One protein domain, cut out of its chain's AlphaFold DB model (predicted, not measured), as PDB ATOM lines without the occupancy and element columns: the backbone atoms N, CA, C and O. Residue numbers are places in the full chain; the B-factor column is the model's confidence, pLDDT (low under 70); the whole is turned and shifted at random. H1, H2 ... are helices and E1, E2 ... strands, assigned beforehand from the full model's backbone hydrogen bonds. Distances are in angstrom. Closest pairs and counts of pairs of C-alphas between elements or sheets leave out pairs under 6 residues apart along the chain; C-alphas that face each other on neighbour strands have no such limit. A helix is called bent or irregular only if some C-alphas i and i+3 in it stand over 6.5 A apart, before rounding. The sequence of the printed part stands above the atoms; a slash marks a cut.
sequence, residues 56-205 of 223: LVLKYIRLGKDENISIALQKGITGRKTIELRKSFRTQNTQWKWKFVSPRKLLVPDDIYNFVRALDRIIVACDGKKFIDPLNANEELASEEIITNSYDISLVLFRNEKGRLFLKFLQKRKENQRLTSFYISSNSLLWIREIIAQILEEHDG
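This is residues 56 to 205 of the 223 residues of an uncharacterized protein of Meloidogyne hapla (UniProt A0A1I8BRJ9). Two twisted sheets of four strands, E1 to E4 and E5 to E8, come together near E3, E4 and E8, and two helices lie side by side over one side of the pair, H1 over E5 and E6 and H2 over E1 and E2. The helices run opposite ways, and the loop of residues 128 to 139 reaches out at one end of the length. The printed part has 150 residues, with elements in the order E1 E2 E3 E4 H1 E5 E6 E7 E8 H2, both sheets antiparallel in chain order, and its class is mixed. It is compact, with a radius of gyration of the C-alphas of 15.8 A and spans of 51, 37 and 33 A.

E1, residues 56 to 62, begins at C-alpha 56 at (-59.372, -28.503, -26.127). E2, residues 67 to 75, measures 26.2 A, E3, residues 81 to 89, 26.1 A, and E4 is residues 99 to 101. H1, residues 110 to 127, is 27.0 A long. E5 is residues 140 to 147; E6, residues 151 to 159, measures 25.4 A, E7, residues 165 to 173, 26.1 A, and E8 is residues 179 to 185. H2, residues 186 to 204, is 26.7 A long and ends at C-alpha 204 at (-57.349, -28.582, -38.112); it is irregular, with C-alphas 187 and 190 7.1 A apart.

E1 E2 E3 E4 is a meander, each strand the antiparallel neighbour of the one before, with N 59 and O 71 at 2.9 A, N 70 and O 86 at 2.8 A, and N 87 and O 101 at 2.8 A. H2 is on this sheet, two layers, at a height of 9.2 A, along the strands at 18 degrees to E2 on the local plane; the closest C-alphas of H2 and E2, Ile 196 and Ile 71, are 7.5 A apart. E5 E6 E7 E8 is a second meander, with N 144 and O 155 at 2.9 A, N 154 and O 170 at 2.8 A, and N 169 and O 182 at 2.9 A. H1 and H2 are on the same face of it, again two layers; H1 has a height of 9.0 A, and its closest C-alpha pair with E5 is Ala 118 and Glu 144, 5.8 A. H1 and H2 touch, closest at the C-alphas of Val 116 and Arg 193, 6.3 A, at a shallow tilt of 30 degrees, opposite ways. The closest C-alphas of E3 and E8, Lys 87 and Phe 182, are 7.7 A apart, while E1 and E8 are apart. O i to N i+4 pairs are within hydrogen-bond range in 13 of 14 for H1 and 13 of 15 for H2.

The C-alphas farthest apart, Ile 77 and Leu 135, are 51.6 A apart. The printed part has no cut, and the link H1 to E5 is long, with 12 residues. The mean pLDDT of the printed part is 85.7; residues 127 to 137 and 205 are under 70.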
ATOM      1  N   LEU A  56     -58.302 -28.782 -25.157       83.31
ATOM      2  CA  LEU A  56     -59.372 -28.503 -26.127       83.31
ATOM      3  C   LEU A  56     -60.246 -29.736 -26.378       83.31
ATOM      4  O   LEU A  56     -61.448 -29.614 -26.584       83.31
ATOM      5  N   VAL A  57     -59.622 -30.915 -26.396       88.50
ATOM      6  CA  VAL A  57     -60.281 -32.212 -26.580       88.50
ATOM      7  C   VAL A  57     -59.565 -33.233 -25.719       88.50
ATOM      8  O   VAL A  57     -58.336 -33.228 -25.661       88.50
ATOM      9  N   LEU A  58     -60.318 -34.142 -25.108       89.81
ATOM     10  CA  LEU A  58     -59.783 -35.289 -24.390       89.81
ATOM     11  C   LEU A  58     -60.616 -36.528 -24.719       89.81
ATOM     12  O   LEU A  58     -61.831 -36.535 -24.532       89.81
ATOM     13  N   LYS A  59     -59.961 -37.572 -25.229       90.81
ATOM     14  CA  LYS A  59     -60.578 -38.866 -25.549       90.81
ATOM     15  C   LYS A  59     -59.860 -39.979 -24.800       90.81
ATOM     16  O   LYS A  59     -58.644 -39.912 -24.627       90.81
ATOM     17  N   TYR A  60     -60.597 -41.005 -24.389       87.75
ATOM     18  CA  TYR A  60     -60.074 -42.153 -23.651       87.75
ATOM     19  C   TYR A  60     -60.294 -43.450 -24.429       87.75
ATOM     20  O   TYR A  60     -61.356 -43.667 -25.002       87.75
ATOM     21  N   ILE A  61     -59.289 -44.322 -24.402       88.75
ATOM     22  CA  ILE A  61     -59.318 -45.678 -24.942       88.75
ATOM     23  C   ILE A  61     -58.991 -46.623 -23.794       88.75
ATOM     24  O   ILE A  61     -57.901 -46.572 -23.212       88.75
ATOM     25  N   ARG A  62     -59.929 -47.504 -23.467       86.56
ATOM     26  CA  ARG A  62     -59.723 -48.540 -22.459       86.56
ATOM     27  C   ARG A  62     -58.994 -49.721 -23.092       86.56
ATOM     28  O   ARG A  62     -59.530 -50.364 -23.987       86.56
ATOM     29  N   LEU A  63     -57.778 -50.016 -22.631       81.81
ATOM     30  CA  LEU A  63     -56.985 -51.142 -23.151       81.81
ATOM     31  C   LEU A  63     -57.220 -52.439 -22.366       81.81
ATOM     32  O   LEU A  63     -56.851 -53.523 -22.815       81.81
ATOM     33  N   GLY A  64     -57.814 -52.327 -21.178       81.56
ATOM     34  CA  GLY A  64     -58.156 -53.448 -20.316       81.56
ATOM     35  C   GLY A  64     -58.784 -52.990 -19.002       81.56
ATOM     36  O   GLY A  64     -59.246 -51.858 -18.856       81.56
ATOM     37  N   LYS A  65     -58.800 -53.878 -18.003       85.19
ATOM     38  CA  LYS A  65     -59.357 -53.556 -16.679       85.19
ATOM     39  C   LYS A  65     -58.572 -52.450 -15.966       85.19
ATOM     40  O   LYS A  65     -59.172 -51.662 -15.235       85.19
ATOM     41  N   ASP A  66     -57.261 -52.409 -16.192       89.12
ATOM     42  CA  ASP A  66     -56.296 -51.668 -15.378       89.12
ATOM     43  C   ASP A  66     -55.326 -50.818 -16.214       89.12
ATOM     44  O   ASP A  66     -54.272 -50.409 -15.725       89.12
ATOM     45  N   GLU A  67     -55.668 -50.558 -17.477       88.50
ATOM     46  CA  GLU A  67     -54.835 -49.819 -18.424       88.50
ATOM     47  C   GLU A  67     -55.701 -49.013 -19.393       88.50
ATOM     48  O   GLU A  67     -56.596 -49.567 -20.033       88.50
ATOM     49  N   ASN A  68     -55.391 -47.723 -19.529       90.81
ATOM     50  CA  ASN A  68     -56.038 -46.811 -20.465       90.81
ATOM     51  C   ASN A  68     -54.991 -45.984 -21.221       90.81
ATOM     52  O   ASN A  68     -53.883 -45.734 -20.736       90.81
ATOM     53  N   ILE A  69     -55.377 -45.503 -22.396       91.12
ATOM     54  CA  ILE A  69     -54.692 -44.426 -23.106       91.12
ATOM     55  C   ILE A  69     -55.658 -43.255 -23.217       91.12
ATOM     56  O   ILE A  69     -56.819 -43.453 -23.553       91.12
ATOM     57  N   SER A  70     -55.190 -42.040 -22.957       91.81
ATOM     58  CA  SER A  70     -55.916 -40.826 -23.301       91.81
ATOM     59  C   SER A  70     -55.176 -40.019 -24.355       91.81
ATOM     60  O   SER A  70     -53.946 -40.003 -24.399       91.81
ATOM     61  N   ILE A  71     -55.937 -39.381 -25.233       92.75
ATOM     62  CA  ILE A  71     -55.445 -38.558 -26.334       92.75
ATOM     63  C   ILE A  71     -56.020 -37.165 -26.114       92.75
ATOM     64  O   ILE A  71     -57.240 -36.991 -26.115       92.75
ATOM     65  N   ALA A  72     -55.142 -36.196 -25.875       92.31
ATOM     66  CA  ALA A  72     -55.523 -34.829 -25.553       92.31
ATOM     67  C   ALA A  72     -55.038 -33.862 -26.635       92.31
ATOM     68  O   ALA A  72     -53.840 -33.819 -26.914       92.31
ATOM     69  N   LEU A  73     -55.941 -33.061 -27.203       92.31
ATOM     70  CA  LEU A  73     -55.589 -31.878 -27.988       92.31
ATOM     71  C   LEU A  73     -55.475 -30.689 -27.040       92.31
ATOM     72  O   LEU A  73     -56.387 -30.415 -26.270       92.31
ATOM     73  N   GLN A  74     -54.382 -29.945 -27.130       91.81
ATOM     74  CA  GLN A  74     -54.108 -28.798 -26.269       91.81
ATOM     75  C   GLN A  74     -53.704 -27.585 -27.084       91.81
ATOM     76  O   GLN A  74     -53.063 -27.726 -28.127       91.81
ATOM     77  N   LYS A  75     -54.005 -26.392 -26.565       90.19
ATOM     78  CA  LYS A  75     -53.542 -25.121 -27.129       90.19
ATOM     79  C   LYS A  75     -52.548 -24.471 -26.173       90.19
ATOM     80  O   LYS A  75     -52.887 -24.141 -25.042       90.19
ATOM     81  N   GLY A  76     -51.306 -24.312 -26.618       84.81
ATOM     82  CA  GLY A  76     -50.286 -23.595 -25.857       84.81
ATOM     83  C   GLY A  76     -50.525 -22.083 -25.847       84.81
ATOM     84  O   GLY A  76     -51.291 -21.556 -26.651       84.81
ATOM     85  N   ILE A  77     -49.788 -21.377 -24.982       84.50
ATOM     86  CA  ILE A  77     -49.839 -19.907 -24.852       84.50
ATOM     87  C   ILE A  77     -49.537 -19.213 -26.191       84.50
ATOM     88  O   ILE A  77     -50.152 -18.213 -26.533       84.50
ATOM     89  N   THR A  78     -48.641 -19.785 -27.001       85.81
ATOM     90  CA  THR A  78     -48.290 -19.280 -28.342       85.81
ATOM     91  C   THR A  78     -49.366 -19.540 -29.403       85.81
ATOM     92  O   THR A  78     -49.133 -19.310 -30.586       85.81
ATOM     93  N   GLY A  79     -50.519 -20.097 -29.022       84.44
ATOM     94  CA  GLY A  79     -51.588 -20.510 -29.928       84.44
ATOM     95  C   GLY A  79     -51.333 -21.836 -30.651       84.44
ATOM     96  O   GLY A  79     -52.259 -22.372 -31.258       84.44
ATOM     97  N   ARG A  80     -50.117 -22.397 -30.558       86.88
ATOM     98  CA  ARG A  80     -49.763 -23.686 -31.173       86.88
ATOM     99  C   ARG A  80     -50.559 -24.824 -30.548       86.88
ATOM    100  O   ARG A  80     -50.636 -24.935 -29.323       86.88
ATOM    101  N   LYS A  81     -51.113 -25.683 -31.402       90.44
ATOM    102  CA  LYS A  81     -51.832 -26.885 -30.987       90.44
ATOM    103  C   LYS A  81     -50.869 -28.061 -30.852       90.44
ATOM    104  O   LYS A  81     -49.932 -28.202 -31.639       90.44
ATOM    105  N   THR A  82     -51.101 -28.907 -29.859       91.44
ATOM    106  CA  THR A  82     -50.334 -30.139 -29.653       91.44
ATOM    107  C   THR A  82     -51.240 -31.296 -29.276       91.44
ATOM    108  O   THR A  82     -52.201 -31.080 -28.541       91.44
ATOM    109  N   ILE A  83     -50.890 -32.510 -29.696       90.94
ATOM    110  CA  ILE A  83     -51.540 -33.745 -29.247       90.94
ATOM    111  C   ILE A  83     -50.634 -34.489 -28.260       90.94
ATOM    112  O   ILE A  83     -49.437 -34.663 -28.489       90.94
ATOM    113  N   GLU A  84     -51.203 -34.919 -27.138       91.56
ATOM    114  CA  GLU A  84     -50.527 -35.660 -26.073       91.56
ATOM    115  C   GLU A  84     -51.189 -37.034 -25.893       91.56
ATOM    116  O   GLU A  84     -52.399 -37.109 -25.693       91.56
ATOM    117  N   LEU A  85     -50.404 -38.117 -25.939       91.00
ATOM    118  CA  LEU A  85     -50.882 -39.483 -25.689       91.00
ATOM    119  C   LEU A  85     -50.498 -39.922 -24.276       91.00
ATOM    120  O   LEU A  85     -49.362 -40.322 -24.065       91.00
ATOM    121  N   ARG A  86     -51.403 -39.909 -23.302       90.38
ATOM    122  CA  ARG A  86     -51.091 -40.319 -21.924       90.38
ATOM    123  C   ARG A  86     -51.464 -41.777 -21.716       90.38
ATOM    124  O   ARG A  86     -52.596 -42.167 -21.967       90.38
ATOM    125  N   LYS A  87     -50.553 -42.582 -21.183       89.25
ATOM    126  CA  LYS A  87     -50.870 -43.927 -20.701       89.25
ATOM    127  C   LYS A  87     -51.163 -43.868 -19.207       89.25
ATOM    128  O   LYS A  87     -50.332 -43.374 -18.445       89.25
ATOM    129  N   SER A  88     -52.296 -44.404 -18.773       90.38
ATOM    130  CA  SER A  88     -52.585 -44.614 -17.356       90.38
ATOM    131  C   SER A  88     -52.737 -46.096 -17.043       90.38
ATOM    132  O   SER A  88     -53.240 -46.875 -17.848       90.38
ATOM    133  N   PHE A  89     -52.239 -46.512 -15.885       90.19
ATOM    134  CA  PHE A  89     -52.319 -47.901 -15.449       90.19
ATOM    135  C   PHE A  89     -52.399 -48.007 -13.933       90.19
ATOM    136  O   PHE A  89     -51.958 -47.110 -13.206       90.19
ATOM    137  N   ARG A  90     -52.907 -49.138 -13.450       90.62
ATOM    138  CA  ARG A  90     -52.866 -49.509 -12.034       90.62
ATOM    139  C   ARG A  90     -52.413 -50.957 -11.880       90.62
ATOM    140  O   ARG A  90     -52.777 -51.824 -12.657       90.62
ATOM    141  N   THR A  91     -51.565 -51.218 -10.898       90.50
ATOM    142  CA  THR A  91     -51.051 -52.557 -10.582       90.50
ATOM    143  C   THR A  91     -50.894 -52.686  -9.070       90.50
ATOM    144  O   THR A  91     -51.001 -51.695  -8.343       90.50
ATOM    145  N   GLN A  92     -50.562 -53.880  -8.578       90.81
ATOM    146  CA  GLN A  92     -50.182 -54.061  -7.171       90.81
ATOM    147  C   GLN A  92     -49.039 -53.110  -6.764       90.81
ATOM    148  O   GLN A  92     -49.111 -52.469  -5.720       90.81
ATOM    149  N   ASN A  93     -48.055 -52.896  -7.646       87.81
ATOM    150  CA  ASN A  93     -46.934 -51.971  -7.421       87.81
ATOM    151  C   ASN A  93     -47.351 -50.492  -7.381       87.81
ATOM    152  O   ASN A  93     -46.582 -49.629  -6.950       87.81
ATOM    153  N   THR A  94     -48.548 -50.157  -7.863       84.44
ATOM    154  CA  THR A  94     -49.132 -48.819  -7.705       84.44
ATOM    155  C   THR A  94     -50.124 -48.750  -6.550       84.44
ATOM    156  O   THR A  94     -50.797 -47.733  -6.414       84.44
ATOM    157  N   GLN A  95     -50.222 -49.801  -5.723       91.75
ATOM    158  CA  GLN A  95     -51.256 -49.950  -4.693       91.75
ATOM    159  C   GLN A  95     -52.662 -49.752  -5.280       91.75
ATOM    160  O   GLN A  95     -53.520 -49.132  -4.659       91.75
ATOM    161  N   TRP A  96     -52.866 -50.201  -6.522       90.00
ATOM    162  CA  TRP A  96     -54.106 -50.019  -7.283       90.00
ATOM    163  C   TRP A  96     -54.519 -48.561  -7.546       90.00
ATOM    164  O   TRP A  96     -55.603 -48.318  -8.074       90.00
ATOM    165  N   LYS A  97     -53.637 -47.591  -7.275       91.19
ATOM    166  CA  LYS A  97     -53.813 -46.188  -7.672       91.19
ATOM    167  C   LYS A  97     -53.410 -46.004  -9.133       91.19
ATOM    168  O   LYS A  97     -52.450 -46.629  -9.597       91.19
ATOM    169  N   TRP A  98     -54.114 -45.127  -9.846       88.88
ATOM    170  CA  TRP A  98     -53.760 -44.755 -11.214       88.88
ATOM    171  C   TRP A  98     -52.410 -44.037 -11.239       88.88
ATOM    172  O   TRP A  98     -52.214 -43.017 -10.580       88.88
ATOM    173  N   LYS A  99     -51.466 -44.578 -12.010       88.06
ATOM    174  CA  LYS A  99     -50.230 -43.893 -12.389       88.06
ATOM    175  C   LYS A  99     -50.300 -43.501 -13.851       88.06
ATOM    176  O   LYS A  99     -50.822 -44.246 -14.673       88.06
ATOM    177  N   PHE A 100     -49.725 -42.345 -14.154       85.62
ATOM    178  CA  PHE A 100     -49.728 -41.758 -15.484       85.62
ATOM    179  C   PHE A 100     -48.303 -41.702 -16.017       85.62
ATOM    180  O   PHE A 100     -47.389 -41.218 -15.348       85.62
ATOM    181  N   VAL A 101     -48.127 -42.181 -17.238       83.44
ATOM    182  CA  VAL A 101     -46.919 -42.008 -18.032       83.44
ATOM    183  C   VAL A 101     -47.334 -41.217 -19.251       83.44
ATOM    184  O   VAL A 101     -48.106 -41.696 -20.076       83.44
ATOM    185  N   SER A 102     -46.832 -39.990 -19.341       76.88
ATOM    186  CA  SER A 102     -47.057 -39.157 -20.508       76.88
ATOM    187  C   SER A 102     -45.741 -38.929 -21.260       76.88
ATOM    188  O   SER A 102     -44.785 -38.412 -20.661       76.88
ATOM    189  N   PRO A 103     -45.643 -39.313 -22.545       75.69
ATOM    190  CA  PRO A 103     -44.650 -38.757 -23.442       75.69
ATOM    191  C   PRO A 103     -44.884 -37.250 -23.594       75.69
ATOM    192  O   PRO A 103     -45.924 -36.686 -23.259       75.69
ATOM    193  N   ARG A 104     -43.883 -36.561 -24.118       80.38
ATOM    194  CA  ARG A 104     -44.024 -35.161 -24.492       80.38
ATOM    195  C   ARG A 104     -44.920 -35.024 -25.724       80.38
ATOM    196  O   ARG A 104     -44.970 -35.902 -26.583       80.38
ATOM    197  N   LYS A 105     -45.596 -33.881 -25.775       85.88
ATOM    198  CA  LYS A 105     -46.624 -33.515 -26.750       85.88
ATOM    199  C   LYS A 105     -46.047 -33.418 -28.171       85.88
ATOM    200  O   LYS A 105     -44.913 -32.971 -28.336       85.88
ATOM    201  N   LEU A 106     -46.839 -33.803 -29.168       80.38
ATOM    202  CA  LEU A 106     -46.537 -33.703 -30.600       80.38
ATOM    203  C   LEU A 106     -47.159 -32.425 -31.173       80.38
ATOM    204  O   LEU A 106     -48.309 -32.125 -30.855       80.38
ATOM    205  N   LEU A 107     -46.429 -31.671 -31.999       77.19
ATOM    206  CA  LEU A 107     -46.944 -30.449 -32.629       77.19
ATOM    207  C   LEU A 107     -47.935 -30.755 -33.760       77.19
ATOM    208  O   LEU A 107     -47.719 -31.651 -34.574       77.19
ATOM    209  N   VAL A 108     -49.004 -29.961 -33.831       76.50
ATOM    210  CA  VAL A 108     -49.946 -29.946 -34.957       76.50
ATOM    211  C   VAL A 108     -49.581 -28.787 -35.901       76.50
ATOM    212  O   VAL A 108     -49.369 -27.677 -35.402       76.50
ATOM    213  N   PRO A 109     -49.533 -28.994 -37.234       73.62
ATOM    214  CA  PRO A 109     -49.732 -30.265 -37.936       73.62
ATOM    215  C   PRO A 109     -48.443 -31.103 -38.067       73.62
ATOM    216  O   PRO A 109     -48.497 -32.324 -38.081       73.62
ATOM    217  N   ASP A 110     -47.261 -30.502 -38.137       80.25
ATOM    218  CA  ASP A 110     -46.099 -31.192 -38.722       80.25
ATOM    219  C   ASP A 110     -45.735 -32.540 -38.066       80.25
ATOM    220  O   ASP A 110     -45.579 -33.552 -38.758       80.25
ATOM    221  N   ASP A 111     -45.664 -32.595 -36.736       86.75
ATOM    222  CA  ASP A 111     -45.250 -33.814 -36.032       86.75
ATOM    223  C   ASP A 111     -46.361 -34.870 -36.029       86.75
ATOM    224  O   ASP A 111     -46.091 -36.065 -36.188       86.75
ATOM    225  N   ILE A 112     -47.620 -34.454 -35.854       89.31
ATOM    226  CA  ILE A 112     -48.728 -35.399 -35.692       89.31
ATOM    227  C   ILE A 112     -49.101 -36.105 -37.000       89.31
ATOM    228  O   ILE A 112     -49.398 -37.296 -36.972       89.31
ATOM    229  N   TYR A 113     -49.023 -35.447 -38.160       89.00
ATOM    230  CA  TYR A 113     -49.309 -36.127 -39.435       89.00
ATOM    231  C   TYR A 113     -48.201 -37.122 -39.787       89.00
ATOM    232  O   TYR A 113     -48.476 -38.195 -40.327       89.00
ATOM    233  N   ASN A 114     -46.944 -36.808 -39.449       89.88
ATOM    234  CA  ASN A 114     -45.847 -37.772 -39.542       89.88
ATOM    235  C   ASN A 114     -46.084 -38.973 -38.623       89.88
ATOM    236  O   ASN A 114     -45.895 -40.109 -39.052       89.88
ATOM    237  N   PHE A 115     -46.572 -38.730 -37.406       91.12
ATOM    238  CA  PHE A 115     -46.959 -39.789 -36.482       91.12
ATOM    239  C   PHE A 115     -48.085 -40.676 -37.025       91.12
ATOM    240  O   PHE A 115     -47.939 -41.895 -37.003       91.12
ATOM    241  N   VAL A 116     -49.158 -40.102 -37.579       91.06
ATOM    242  CA  VAL A 116     -50.259 -40.883 -38.176       91.06
ATOM    243  C   VAL A 116     -49.767 -41.728 -39.353       91.06
ATOM    244  O   VAL A 116     -50.074 -42.913 -39.418       91.06
ATOM    245  N   ARG A 117     -48.938 -41.169 -40.245       90.69
ATOM    246  CA  ARG A 117     -48.366 -41.924 -41.376       90.69
ATOM    247  C   ARG A 117     -47.456 -43.065 -40.931       90.69
ATOM    248  O   ARG A 117     -47.508 -44.148 -41.508       90.69
ATOM    249  N   ALA A 118     -46.622 -42.829 -39.922       92.06
ATOM    250  CA  ALA A 118     -45.783 -43.871 -39.342       92.06
ATOM    251  C   ALA A 118     -46.646 -44.976 -38.708       92.06
ATOM    252  O   ALA A 118     -46.390 -46.161 -38.905       92.06
ATOM    253  N   LEU A 119     -47.720 -44.591 -38.014       92.25
ATOM    254  CA  LEU A 119     -48.668 -45.530 -37.428       92.25
ATOM    255  C   LEU A 119     -49.384 -46.368 -38.498       92.25
ATOM    256  O   LEU A 119     -49.483 -47.579 -38.324       92.25
ATOM    257  N   ASP A 120     -49.795 -45.771 -39.621       90.38
ATOM    258  CA  ASP A 120     -50.396 -46.488 -40.758       90.38
ATOM    259  C   ASP A 120     -49.439 -47.561 -41.318       90.38
ATOM    260  O   ASP A 120     -49.853 -48.695 -41.565       90.38
ATOM    261  N   ARG A 121     -48.141 -47.257 -41.458       90.06
ATOM    262  CA  ARG A 121     -47.127 -48.231 -41.918       90.06
ATOM    263  C   ARG A 121     -46.921 -49.372 -40.926       90.06
ATOM    264  O   ARG A 121     -46.851 -50.530 -41.332       90.06
ATOM    265  N   ILE A 122     -46.867 -49.054 -39.633       90.44
ATOM    266  CA  ILE A 122     -46.780 -50.058 -38.566       90.44
ATOM    267  C   ILE A 122     -48.017 -50.962 -38.571       90.44
ATOM    268  O   ILE A 122     -47.891 -52.178 -38.459       90.44
ATOM    269  N   ILE A 123     -49.207 -50.382 -38.732       87.81
ATOM    270  CA  ILE A 123     -50.475 -51.108 -38.827       87.81
ATOM    271  C   ILE A 123     -50.453 -52.098 -40.000       87.81
ATOM    272  O   ILE A 123     -50.787 -53.267 -39.812       87.81
ATOM    273  N   VAL A 124     -50.003 -51.672 -41.181       85.69
ATOM    274  CA  VAL A 124     -49.861 -52.562 -42.347       85.69
ATOM    275  C   VAL A 124     -48.854 -53.686 -42.071       85.69
ATOM    276  O   VAL A 124     -49.089 -54.836 -42.437       85.69
ATOM    277  N   ALA A 125     -47.754 -53.391 -41.372       83.31
ATOM    278  CA  ALA A 125     -46.776 -54.407 -40.992       83.31
ATOM    279  C   ALA A 125     -47.319 -55.435 -39.976       83.31
ATOM    280  O   ALA A 125     -46.876 -56.586 -39.993       83.31
ATOM    281  N   CYS A 126     -48.281 -55.060 -39.123       75.81
ATOM    282  CA  CYS A 126     -48.955 -55.991 -38.208       75.81
ATOM    283  C   CYS A 126     -49.747 -57.074 -38.957       75.81
ATOM    284  O   CYS A 126     -49.697 -58.240 -38.565       75.81
ATOM    285  N   ASP A 127     -50.466 -56.698 -40.020       68.12
ATOM    286  CA  ASP A 127     -51.367 -57.587 -40.775       68.12
ATOM    287  C   ASP A 127     -50.620 -58.783 -41.403       68.12
ATOM    288  O   ASP A 127     -51.039 -59.941 -41.328       68.12
ATOM    289  N   GLY A 128     -49.410 -58.538 -41.915       61.03
ATOM    290  CA  GLY A 128     -48.577 -59.565 -42.547       61.03
ATOM    291  C   GLY A 128     -47.939 -60.586 -41.593       61.03
ATOM    292  O   GLY A 128     -47.268 -61.514 -42.049       61.03
ATOM    293  N   LYS A 129     -48.093 -60.439 -40.270       64.94
ATOM    294  CA  LYS A 129     -47.325 -61.205 -39.273       64.94
ATOM    295  C   LYS A 129     -48.240 -62.075 -38.411       64.94
ATOM    296  O   LYS A 129     -48.385 -61.848 -37.214       64.94
ATOM    297  N   LYS A 130     -48.801 -63.133 -39.005       62.00
ATOM    298  CA  LYS A 130     -49.644 -64.132 -38.306       62.00
ATOM    299  C   LYS A 130     -48.851 -65.280 -37.652       62.00
ATOM    300  O   LYS A 130     -49.332 -65.883 -36.700       62.00
ATOM    301  N   PHE A 131     -47.625 -65.554 -38.105       59.41
ATOM    302  CA  PHE A 131     -46.809 -66.689 -37.642       59.41
ATOM    303  C   PHE A 131     -45.830 -66.296 -36.539       59.41
ATOM    304  O   PHE A 131     -45.165 -65.270 -36.671       59.41
ATOM    305  N   ILE A 132     -45.735 -67.109 -35.482       64.25
ATOM    306  CA  ILE A 132     -44.776 -66.967 -34.376       64.25
ATOM    307  C   ILE A 132     -43.548 -67.821 -34.698       64.25
ATOM    308  O   ILE A 132     -43.698 -69.022 -34.909       64.25
ATOM    309  N   ASP A 133     -42.358 -67.221 -34.700       65.38
ATOM    310  CA  ASP A 133     -41.106 -67.977 -34.653       65.38
ATOM    311  C   ASP A 133     -40.754 -68.265 -33.179       65.38
ATOM    312  O   ASP A 133     -40.429 -67.332 -32.439       65.38
ATOM    313  N   PRO A 134     -40.844 -69.524 -32.709       62.88
ATOM    314  CA  PRO A 134     -40.523 -69.873 -31.327       62.88
ATOM    315  C   PRO A 134     -39.035 -69.695 -30.983       62.88
ATOM    316  O   PRO A 134     -38.696 -69.672 -29.800       62.88
ATOM    317  N   LEU A 135     -38.150 -69.559 -31.979       69.56
ATOM    318  CA  LEU A 135     -36.711 -69.375 -31.773       69.56
ATOM    319  C   LEU A 135     -36.309 -67.903 -31.604       69.56
ATOM    320  O   LEU A 135     -35.203 -67.631 -31.139       69.56
ATOM    321  N   ASN A 136     -37.194 -66.957 -31.940       67.31
ATOM    322  CA  ASN A 136     -36.909 -65.523 -31.885       67.31
ATOM    323  C   ASN A 136     -37.865 -64.790 -30.933       67.31
ATOM    324  O   ASN A 136     -38.761 -64.035 -31.321       67.31
ATOM    325  N   ALA A 137     -37.666 -65.034 -29.638       64.19
ATOM    326  CA  ALA A 137     -38.311 -64.274 -28.580       64.19
ATOM    327  C   ALA A 137     -37.944 -62.782 -28.688       64.19
ATOM    328  O   ALA A 137     -36.766 -62.432 -28.666       64.19
ATOM    329  N   ASN A 138     -38.945 -61.897 -28.722       73.31
ATOM    330  CA  ASN A 138     -38.764 -60.442 -28.851       73.31
ATOM    331  C   ASN A 138     -38.321 -59.972 -30.251       73.31
ATOM    332  O   ASN A 138     -37.633 -58.959 -30.366       73.31
ATOM    333  N   GLU A 139     -38.757 -60.672 -31.305       80.38
ATOM    334  CA  GLU A 139     -38.548 -60.271 -32.702       80.38
ATOM    335  C   GLU A 139     -39.087 -58.854 -32.970       80.38
ATOM    336  O   GLU A 139     -40.269 -58.560 -32.751       80.38
ATOM    337  N   GLU A 140     -38.213 -57.984 -33.479       86.12
ATOM    338  CA  GLU A 140     -38.580 -56.698 -34.063       86.12
ATOM    339  C   GLU A 140     -39.117 -56.913 -35.479       86.12
ATOM    340  O   GLU A 140     -38.449 -57.493 -36.334       86.12
ATOM    341  N   LEU A 141     -40.343 -56.455 -35.723       85.56
ATOM    342  CA  LEU A 141     -41.077 -56.737 -36.955       85.56
ATOM    343  C   LEU A 141     -41.084 -55.556 -37.919       85.56
ATOM    344  O   LEU A 141     -41.016 -55.752 -39.130       85.56
ATOM    345  N   ALA A 142     -41.215 -54.348 -37.378       90.19
ATOM    346  CA  ALA A 142     -41.213 -53.107 -38.135       90.19
ATOM    347  C   ALA A 142     -40.842 -51.942 -37.221       90.19
ATOM    348  O   ALA A 142     -41.119 -51.962 -36.020       90.19
ATOM    349  N   SER A 143     -40.265 -50.902 -37.808       93.56
ATOM    350  CA  SER A 143     -39.857 -49.704 -37.090       93.56
ATOM    351  C   SER A 143     -40.073 -48.469 -37.950       93.56
ATOM    352  O   SER A 143     -39.760 -48.490 -39.137       93.56
ATOM    353  N   GLU A 144     -40.519 -47.377 -37.343       94.88
ATOM    354  CA  GLU A 144     -40.581 -46.064 -37.982       94.88
ATOM    355  C   GLU A 144     -39.923 -45.022 -37.080       94.88
ATOM    356  O   GLU A 144     -40.054 -45.063 -35.853       94.88
ATOM    357  N   GLU A 145     -39.242 -44.059 -37.692       93.50
ATOM    358  CA  GLU A 145     -38.604 -42.947 -36.994       93.50
ATOM    359  C   GLU A 145     -39.220 -41.619 -37.427       93.50
ATOM    360  O   GLU A 145     -39.487 -41.382 -38.605       93.50
ATOM    361  N   ILE A 146     -39.433 -40.732 -36.458       91.75
ATOM    362  CA  ILE A 146     -39.945 -39.383 -36.681       91.75
ATOM    363  C   ILE A 146     -38.987 -38.415 -36.000       91.75
ATOM    364  O   ILE A 146     -38.853 -38.398 -34.774       91.75
ATOM    365  N   ILE A 147     -38.328 -37.596 -36.809       90.00
ATOM    366  CA  ILE A 147     -37.398 -36.573 -36.339       90.00
ATOM    367  C   ILE A 147     -38.135 -35.239 -36.344       90.00
ATOM    368  O   ILE A 147     -38.554 -34.757 -37.394       90.00
ATOM    369  N   THR A 148     -38.268 -34.629 -35.173       88.00
ATOM    370  CA  THR A 148     -38.859 -33.299 -35.004       88.00
ATOM    371  C   THR A 148     -37.805 -32.309 -34.523       88.00
ATOM    372  O   THR A 148     -36.673 -32.677 -34.190       88.00
ATOM    373  N   ASN A 149     -38.151 -31.026 -34.435       86.62
ATOM    374  CA  ASN A 149     -37.226 -30.018 -33.905       86.62
ATOM    375  C   ASN A 149     -36.855 -30.270 -32.434       86.62
ATOM    376  O   ASN A 149     -35.759 -29.924 -32.005       86.62
ATOM    377  N   SER A 150     -37.755 -30.884 -31.658       85.38
ATOM    378  CA  SER A 150     -37.577 -31.066 -30.209       85.38
ATOM    379  C   SER A 150     -37.257 -32.506 -29.806       85.38
ATOM    380  O   SER A 150     -36.686 -32.733 -28.731       85.38
ATOM    381  N   TYR A 151     -37.629 -33.474 -30.646       87.75
ATOM    382  CA  TYR A 151     -37.631 -34.887 -30.294       87.75
ATOM    383  C   TYR A 151     -37.150 -35.766 -31.444       87.75
ATOM    384  O   TYR A 151     -37.412 -35.478 -32.607       87.75
ATOM    385  N   ASP A 152     -36.519 -36.875 -31.078       91.12
ATOM    386  CA  ASP A 152     -36.392 -38.047 -31.936       91.12
ATOM    387  C   ASP A 152     -37.361 -39.103 -31.397       91.12
ATOM    388  O   ASP A 152     -37.290 -39.483 -30.220       91.12
ATOM    389  N   ILE A 153     -38.313 -39.527 -32.222       92.31
ATOM    390  CA  ILE A 153     -39.345 -40.501 -31.867       92.31
ATOM    391  C   ILE A 153     -39.095 -41.770 -32.671       92.31
ATOM    392  O   ILE A 153     -38.843 -41.707 -33.870       92.31
ATOM    393  N   SER A 154     -39.199 -42.920 -32.017       93.69
ATOM    394  CA  SER A 154     -39.104 -44.234 -32.646       93.69
ATOM    395  C   SER A 154     -40.318 -45.069 -32.250       93.69
ATOM    396  O   SER A 154     -40.688 -45.145 -31.073       93.69
ATOM    397  N   LEU A 155     -40.967 -45.657 -33.249       94.25
ATOM    398  CA  LEU A 155     -42.089 -46.573 -33.106       94.25
ATOM    399  C   LEU A 155     -41.596 -47.952 -33.512       94.25
ATOM    400  O   LEU A 155     -41.309 -48.163 -34.682       94.25
ATOM    401  N   VAL A 156     -41.489 -48.877 -32.562       93.00
ATOM    402  CA  VAL A 156     -40.967 -50.225 -32.824       93.00
ATOM    403  C   VAL A 156     -42.051 -51.255 -32.553       93.00
ATOM    404  O   VAL A 156     -42.475 -51.435 -31.410       93.00
ATOM    405  N   LEU A 157     -42.513 -51.925 -33.601       91.50
ATOM    406  CA  LEU A 157     -43.400 -53.073 -33.500       91.50
ATOM    407  C   LEU A 157     -42.565 -54.311 -33.192       91.50
ATOM    408  O   LEU A 157     -41.679 -54.676 -33.961       91.50
ATOM    409  N   PHE A 158     -42.882 -54.985 -32.096       88.44
ATOM    410  CA  PHE A 158     -42.221 -56.230 -31.732       88.44
ATOM    411  C   PHE A 158     -43.218 -57.243 -31.180       88.44
ATOM    412  O   PHE A 158     -44.306 -56.900 -30.698       88.44
ATOM    413  N   ARG A 159     -42.828 -58.512 -31.245       84.31
ATOM    414  CA  ARG A 159     -43.583 -59.628 -30.680       84.31
ATOM    415  C   ARG A 159     -42.893 -60.140 -29.431       84.31
ATOM    416  O   ARG A 159     -41.748 -60.558 -29.503       84.31
ATOM    417  N   ASN A 160     -43.588 -60.168 -28.300       82.50
ATOM    418  CA  ASN A 160     -43.002 -60.715 -27.079       82.50
ATOM    419  C   ASN A 160     -42.941 -62.256 -27.087       82.50
ATOM    420  O   ASN A 160     -43.545 -62.918 -27.927       82.50
ATOM    421  N   GLU A 161     -42.293 -62.830 -26.074       78.31
ATOM    422  CA  GLU A 161     -42.200 -64.285 -25.839       78.31
ATOM    423  C   GLU A 161     -43.549 -65.021 -25.807       78.31
ATOM    424  O   GLU A 161     -43.624 -66.211 -26.091       78.31
ATOM    425  N   LYS A 162     -44.642 -64.322 -25.478       80.75
ATOM    426  CA  LYS A 162     -46.004 -64.883 -25.441       80.75
ATOM    427  C   LYS A 162     -46.728 -64.769 -26.786       80.75
ATOM    428  O   LYS A 162     -47.944 -64.935 -26.832       80.75
ATOM    429  N   GLY A 163     -46.025 -64.390 -27.853       77.50
ATOM    430  CA  GLY A 163     -46.590 -64.182 -29.184       77.50
ATOM    431  C   GLY A 163     -47.415 -62.900 -29.338       77.50
ATOM    432  O   GLY A 163     -47.986 -62.667 -30.403       77.50
ATOM    433  N   ARG A 164     -47.491 -62.049 -28.307       82.50
ATOM    434  CA  ARG A 164     -48.307 -60.828 -28.324       82.50
ATOM    435  C   ARG A 164     -47.555 -59.683 -28.991       82.50
ATOM    436  O   ARG A 164     -46.388 -59.440 -28.682       82.50
ATOM    437  N   LEU A 165     -48.254 -58.966 -29.862       86.62
ATOM    438  CA  LEU A 165     -47.731 -57.821 -30.602       86.62
ATOM    439  C   LEU A 165     -47.911 -56.520 -29.816       86.62
ATOM    440  O   LEU A 165     -49.028 -56.177 -29.411       86.62
ATOM    441  N   PHE A 166     -46.818 -55.777 -29.667       89.06
ATOM    442  CA  PHE A 166     -46.787 -54.478 -29.006       89.06
ATOM    443  C   PHE A 166     -46.050 -53.454 -29.856       89.06
ATOM    444  O   PHE A 166     -45.026 -53.750 -30.470       89.06
ATOM    445  N   LEU A 167     -46.535 -52.219 -29.811       92.00
ATOM    446  CA  LEU A 167     -45.795 -51.059 -30.271       92.00
ATOM    447  C   LEU A 167     -45.054 -50.450 -29.083       92.00
ATOM    448  O   LEU A 167     -45.662 -49.995 -28.112       92.00
ATOM    449  N   LYS A 168     -43.730 -50.429 -29.155       92.44
ATOM    450  CA  LYS A 168     -42.879 -49.660 -28.257       92.44
ATOM    451  C   LYS A 168     -42.768 -48.242 -28.804       92.44
ATOM    452  O   LYS A 168     -42.170 -48.025 -29.853       92.44
ATOM    453  N   PHE A 169     -43.334 -47.285 -28.079       91.88
ATOM    454  CA  PHE A 169     -43.165 -45.864 -28.350       91.88
ATOM    455  C   PHE A 169     -41.954 -45.359 -27.566       91.88
ATOM    456  O   PHE A 169     -41.930 -45.441 -26.335       91.88
ATOM    457  N   LEU A 170     -40.954 -44.841 -28.270       91.12
ATOM    458  CA  LEU A 170     -39.744 -44.243 -27.717       91.12
ATOM    459  C   LEU A 170     -39.688 -42.779 -28.124       91.12
ATOM    460  O   LEU A 170     -39.844 -42.452 -29.293       91.12
ATOM    461  N   GLN A 171     -39.418 -41.897 -27.171       90.56
ATOM    462  CA  GLN A 171     -39.230 -40.481 -27.447       90.56
ATOM    463  C   GLN A 171     -38.032 -39.961 -26.670       90.56
ATOM    464  O   GLN A 171     -38.001 -39.992 -25.436       90.56
ATOM    465  N   LYS A 172     -37.050 -39.458 -27.408       90.88
ATOM    466  CA  LYS A 172     -35.833 -38.858 -26.880       90.88
ATOM    467  C   LYS A 172     -35.882 -37.355 -27.108       90.88
ATOM    468  O   LYS A 172     -36.058 -36.894 -28.230       90.88
ATOM    469  N   ARG A 173     -35.714 -36.571 -26.046       87.31
ATOM    470  CA  ARG A 173     -35.593 -35.112 -26.167       87.31
ATOM    471  C   ARG A 173     -34.184 -34.736 -26.618       87.31
ATOM    472  O   ARG A 173     -33.218 -35.194 -26.012       87.31
ATOM    473  N   LYS A 174     -34.064 -33.863 -27.621       87.69
ATOM    474  CA  LYS A 174     -32.756 -33.452 -28.165       87.69
ATOM    475  C   LYS A 174     -31.903 -32.682 -27.154       87.69
ATOM    476  O   LYS A 174     -30.717 -32.950 -27.026       87.69
ATOM    477  N   GLU A 175     -32.527 -31.795 -26.383       85.56
ATOM    478  CA  GLU A 175     -31.834 -30.890 -25.454       85.56
ATOM    479  C   GLU A 175     -31.136 -31.607 -24.286       85.56
ATOM    480  O   GLU A 175     -29.987 -31.319 -23.978       85.56
ATOM    481  N   ASN A 176     -31.815 -32.548 -23.623       84.00
ATOM    482  CA  ASN A 176     -31.309 -33.180 -22.396       84.00
ATOM    483  C   ASN A 176     -31.191 -34.705 -22.492       84.00
ATOM    484  O   ASN A 176     -30.996 -35.369 -21.478       84.00
ATOM    485  N   GLN A 177     -31.378 -35.262 -23.692       84.19
ATOM    486  CA  GLN A 177     -31.332 -36.698 -23.983       84.19
ATOM    487  C   GLN A 177     -32.255 -37.562 -23.108       84.19
ATOM    488  O   GLN A 177     -32.104 -38.785 -23.078       84.19
ATOM    489  N   ARG A 178     -33.234 -36.962 -22.414       84.25
ATOM    490  CA  ARG A 178     -34.177 -37.713 -21.585       84.25
ATOM    491  C   ARG A 178     -35.024 -38.598 -22.489       84.25
ATOM    492  O   ARG A 178     -35.693 -38.103 -23.398       84.25
ATOM    493  N   LEU A 179     -34.984 -39.892 -22.200       86.12
ATOM    494  CA  LEU A 179     -35.753 -40.911 -22.886       86.12
ATOM    495  C   LEU A 179     -37.039 -41.187 -22.107       86.12
ATOM    496  O   LEU A 179     -37.000 -41.472 -20.909       86.12
ATOM    497  N   THR A 180     -38.164 -41.123 -22.803       86.56
ATOM    498  CA  THR A 180     -39.449 -41.618 -22.317       86.56
ATOM    499  C   THR A 180     -39.867 -42.773 -23.208       86.56
ATOM    500  O   THR A 180     -39.702 -42.716 -24.427       86.56
ATOM    501  N   SER A 181     -40.410 -43.827 -22.608       86.81
ATOM    502  CA  SER A 181     -40.904 -44.973 -23.358       86.81
ATOM    503  C   SER A 181     -42.149 -45.559 -22.726       86.81
ATOM    504  O   SER A 181     -42.232 -45.638 -21.498       86.81
ATOM    505  N   PHE A 182     -43.063 -46.049 -23.551       86.75
ATOM    506  CA  PHE A 182     -44.145 -46.914 -23.102       86.75
ATOM    507  C   PHE A 182     -44.569 -47.870 -24.213       86.75
ATOM    508  O   PHE A 182     -44.222 -47.706 -25.380       86.75
ATOM    509  N   TYR A 183     -45.304 -48.897 -23.810       89.00
ATOM    510  CA  TYR A 183     -45.792 -49.948 -24.688       89.00
ATOM    511  C   TYR A 183     -47.283 -49.766 -24.934       89.00
ATOM    512  O   TYR A 183     -48.022 -49.452 -23.997       89.00
ATOM    513  N   ILE A 184     -47.707 -49.994 -26.169       89.44
ATOM    514  CA  ILE A 184     -49.097 -49.957 -26.612       89.44
ATOM    515  C   ILE A 184     -49.425 -51.328 -27.194       89.44
ATOM    516  O   ILE A 184     -48.641 -51.884 -27.964       89.44
ATOM    517  N   SER A 185     -50.570 -51.892 -26.818       87.44
ATOM    518  CA  SER A 185     -51.060 -53.119 -27.445       87.44
ATOM    519  C   SER A 185     -51.369 -52.865 -28.919       87.44
ATOM    520  O   SER A 185     -52.013 -51.869 -29.251       87.44
ATOM    521  N   SER A 186     -50.948 -53.772 -29.803       86.75
ATOM    522  CA  SER A 186     -51.249 -53.672 -31.240       86.75
ATOM    523  C   SER A 186     -52.752 -53.524 -31.525       86.75
ATOM    524  O   SER A 186     -53.137 -52.748 -32.394       86.75
ATOM    525  N   ASN A 187     -53.606 -54.168 -30.723       83.06
ATOM    526  CA  ASN A 187     -55.069 -54.108 -30.841       83.06
ATOM    527  C   ASN A 187     -55.643 -52.689 -30.688       83.06
ATOM    528  O   ASN A 187     -56.774 -52.427 -31.082       83.06
ATOM    529  N   SER A 188     -54.884 -51.771 -30.091       86.75
ATOM    530  CA  SER A 188     -55.315 -50.398 -29.820       86.75
ATOM    531  C   SER A 188     -54.828 -49.405 -30.873       86.75
ATOM    532  O   SER A 188     -55.208 -48.240 -30.824       86.75
ATOM    533  N   LEU A 189     -53.977 -49.833 -31.812       89.25
ATOM    534  CA  LEU A 189     -53.332 -48.926 -32.765       89.25
ATOM    535  C   LEU A 189     -54.330 -48.311 -33.744       89.25
ATOM    536  O   LEU A 189     -54.245 -47.110 -33.989       89.25
ATOM    537  N   LEU A 190     -55.290 -49.099 -34.241       87.94
ATOM    538  CA  LEU A 190     -56.362 -48.599 -35.109       87.94
ATOM    539  C   LEU A 190     -57.183 -47.515 -34.404       87.94
ATOM    540  O   LEU A 190     -57.302 -46.411 -34.922       87.94
ATOM    541  N   TRP A 191     -57.624 -47.778 -33.174       89.50
ATOM    542  CA  TRP A 191     -58.375 -46.815 -32.365       89.50
ATOM    543  C   TRP A 191     -57.601 -45.519 -32.108       89.50
ATOM    544  O   TRP A 191     -58.142 -44.426 -32.258       89.50
ATOM    545  N   ILE A 192     -56.314 -45.618 -31.749       90.69
ATOM    546  CA  ILE A 192     -55.458 -44.438 -31.544       90.69
ATOM    547  C   ILE A 192     -55.362 -43.619 -32.830       90.69
ATOM    548  O   ILE A 192     -55.491 -42.396 -32.795       90.69
ATOM    549  N   ARG A 193     -55.141 -44.294 -33.960       90.94
ATOM    550  CA  ARG A 193     -55.044 -43.672 -35.278       90.94
ATOM    551  C   ARG A 193     -56.340 -42.945 -35.633       90.94
ATOM    552  O   ARG A 193     -56.285 -41.776 -36.005       90.94
ATOM    553  N   GLU A 194     -57.481 -43.616 -35.517       88.69
ATOM    554  CA  GLU A 194     -58.807 -43.068 -35.828       88.69
ATOM    555  C   GLU A 194     -59.144 -41.853 -34.976       88.69
ATOM    556  O   GLU A 194     -59.522 -40.817 -35.514       88.69
ATOM    557  N   ILE A 195     -58.933 -41.943 -33.663       90.69
ATOM    558  CA  ILE A 195     -59.216 -40.832 -32.750       90.69
ATOM    559  C   ILE A 195     -58.342 -39.623 -33.082       90.69
ATOM    560  O   ILE A 195     -58.838 -38.499 -33.109       90.69
ATOM    561  N   ILE A 196     -57.050 -39.825 -33.366       91.06
ATOM    562  CA  ILE A 196     -56.178 -38.722 -33.790       91.06
ATOM    563  C   ILE A 196     -56.670 -38.130 -35.113       91.06
ATOM    564  O   ILE A 196     -56.702 -36.909 -35.242       91.06
ATOM    565  N   ALA A 197     -57.071 -38.965 -36.074       88.31
ATOM    566  CA  ALA A 197     -57.572 -38.494 -37.359       88.31
ATOM    567  C   ALA A 197     -58.846 -37.655 -37.210       88.31
ATOM    568  O   ALA A 197     -58.902 -36.556 -37.753       88.31
ATOM    569  N   GLN A 198     -59.802 -38.118 -36.403       87.62
ATOM    570  CA  GLN A 198     -61.031 -37.389 -36.101       87.62
ATOM    571  C   GLN A 198     -60.739 -36.039 -35.431       87.62
ATOM    572  O   GLN A 198     -61.262 -35.013 -35.854       87.62
ATOM    573  N   ILE A 199     -59.849 -36.012 -34.430       89.50
ATOM    574  CA  ILE A 199     -59.439 -34.761 -33.769       89.50
ATOM    575  C   ILE A 199     -58.838 -33.778 -34.787       89.50
ATOM    576  O   ILE A 199     -59.071 -32.573 -34.695       89.50
ATOM    577  N   LEU A 200     -58.044 -34.265 -35.742       87.62
ATOM    578  CA  LEU A 200     -57.419 -33.422 -36.761       87.62
ATOM    579  C   LEU A 200     -58.423 -32.924 -37.804       87.62
ATOM    580  O   LEU A 200     -58.366 -31.756 -38.179       87.62
ATOM    581  N   GLU A 201     -59.363 -33.758 -38.229       85.81
ATOM    582  CA  GLU A 201     -60.447 -33.355 -39.127       85.81
ATOM    583  C   GLU A 201     -61.304 -32.250 -38.489       85.81
ATOM    584  O   GLU A 201     -61.472 -31.179 -39.073       85.81
ATOM    585  N   GLU A 202     -61.741 -32.455 -37.242       86.75
ATOM    586  CA  GLU A 202     -62.603 -31.522 -36.507       86.75
ATOM    587  C   GLU A 202     -61.908 -30.187 -36.178       86.75
ATOM    588  O   GLU A 202     -62.541 -29.131 -36.210       86.75
ATOM    589  N   HIS A 203     -60.609 -30.202 -35.847       84.94
ATOM    590  CA  HIS A 203     -59.932 -29.024 -35.282       84.94
ATOM    591  C   HIS A 203     -58.838 -28.403 -36.145       84.94
ATOM    592  O   HIS A 203     -58.422 -27.277 -35.848       84.94
ATOM    593  N   ASP A 204     -58.335 -29.100 -37.155       80.81
ATOM    594  CA  ASP A 204     -57.349 -28.582 -38.112       80.81
ATOM    595  C   ASP A 204     -57.988 -28.319 -39.488       80.81
ATOM    596  O   ASP A 204     -57.365 -27.691 -40.340       80.81
ATOM    597  N   GLY A 205     -59.237 -28.767 -39.703       67.62
ATOM    598  CA  GLY A 205     -59.968 -28.599 -40.965       67.62
ATOM    599  C   GLY A 205     -59.304 -29.318 -42.139       67.62
ATOM    600  O   GLY A 205     -59.518 -28.967 -43.298       67.62
TER     601      GLY A 205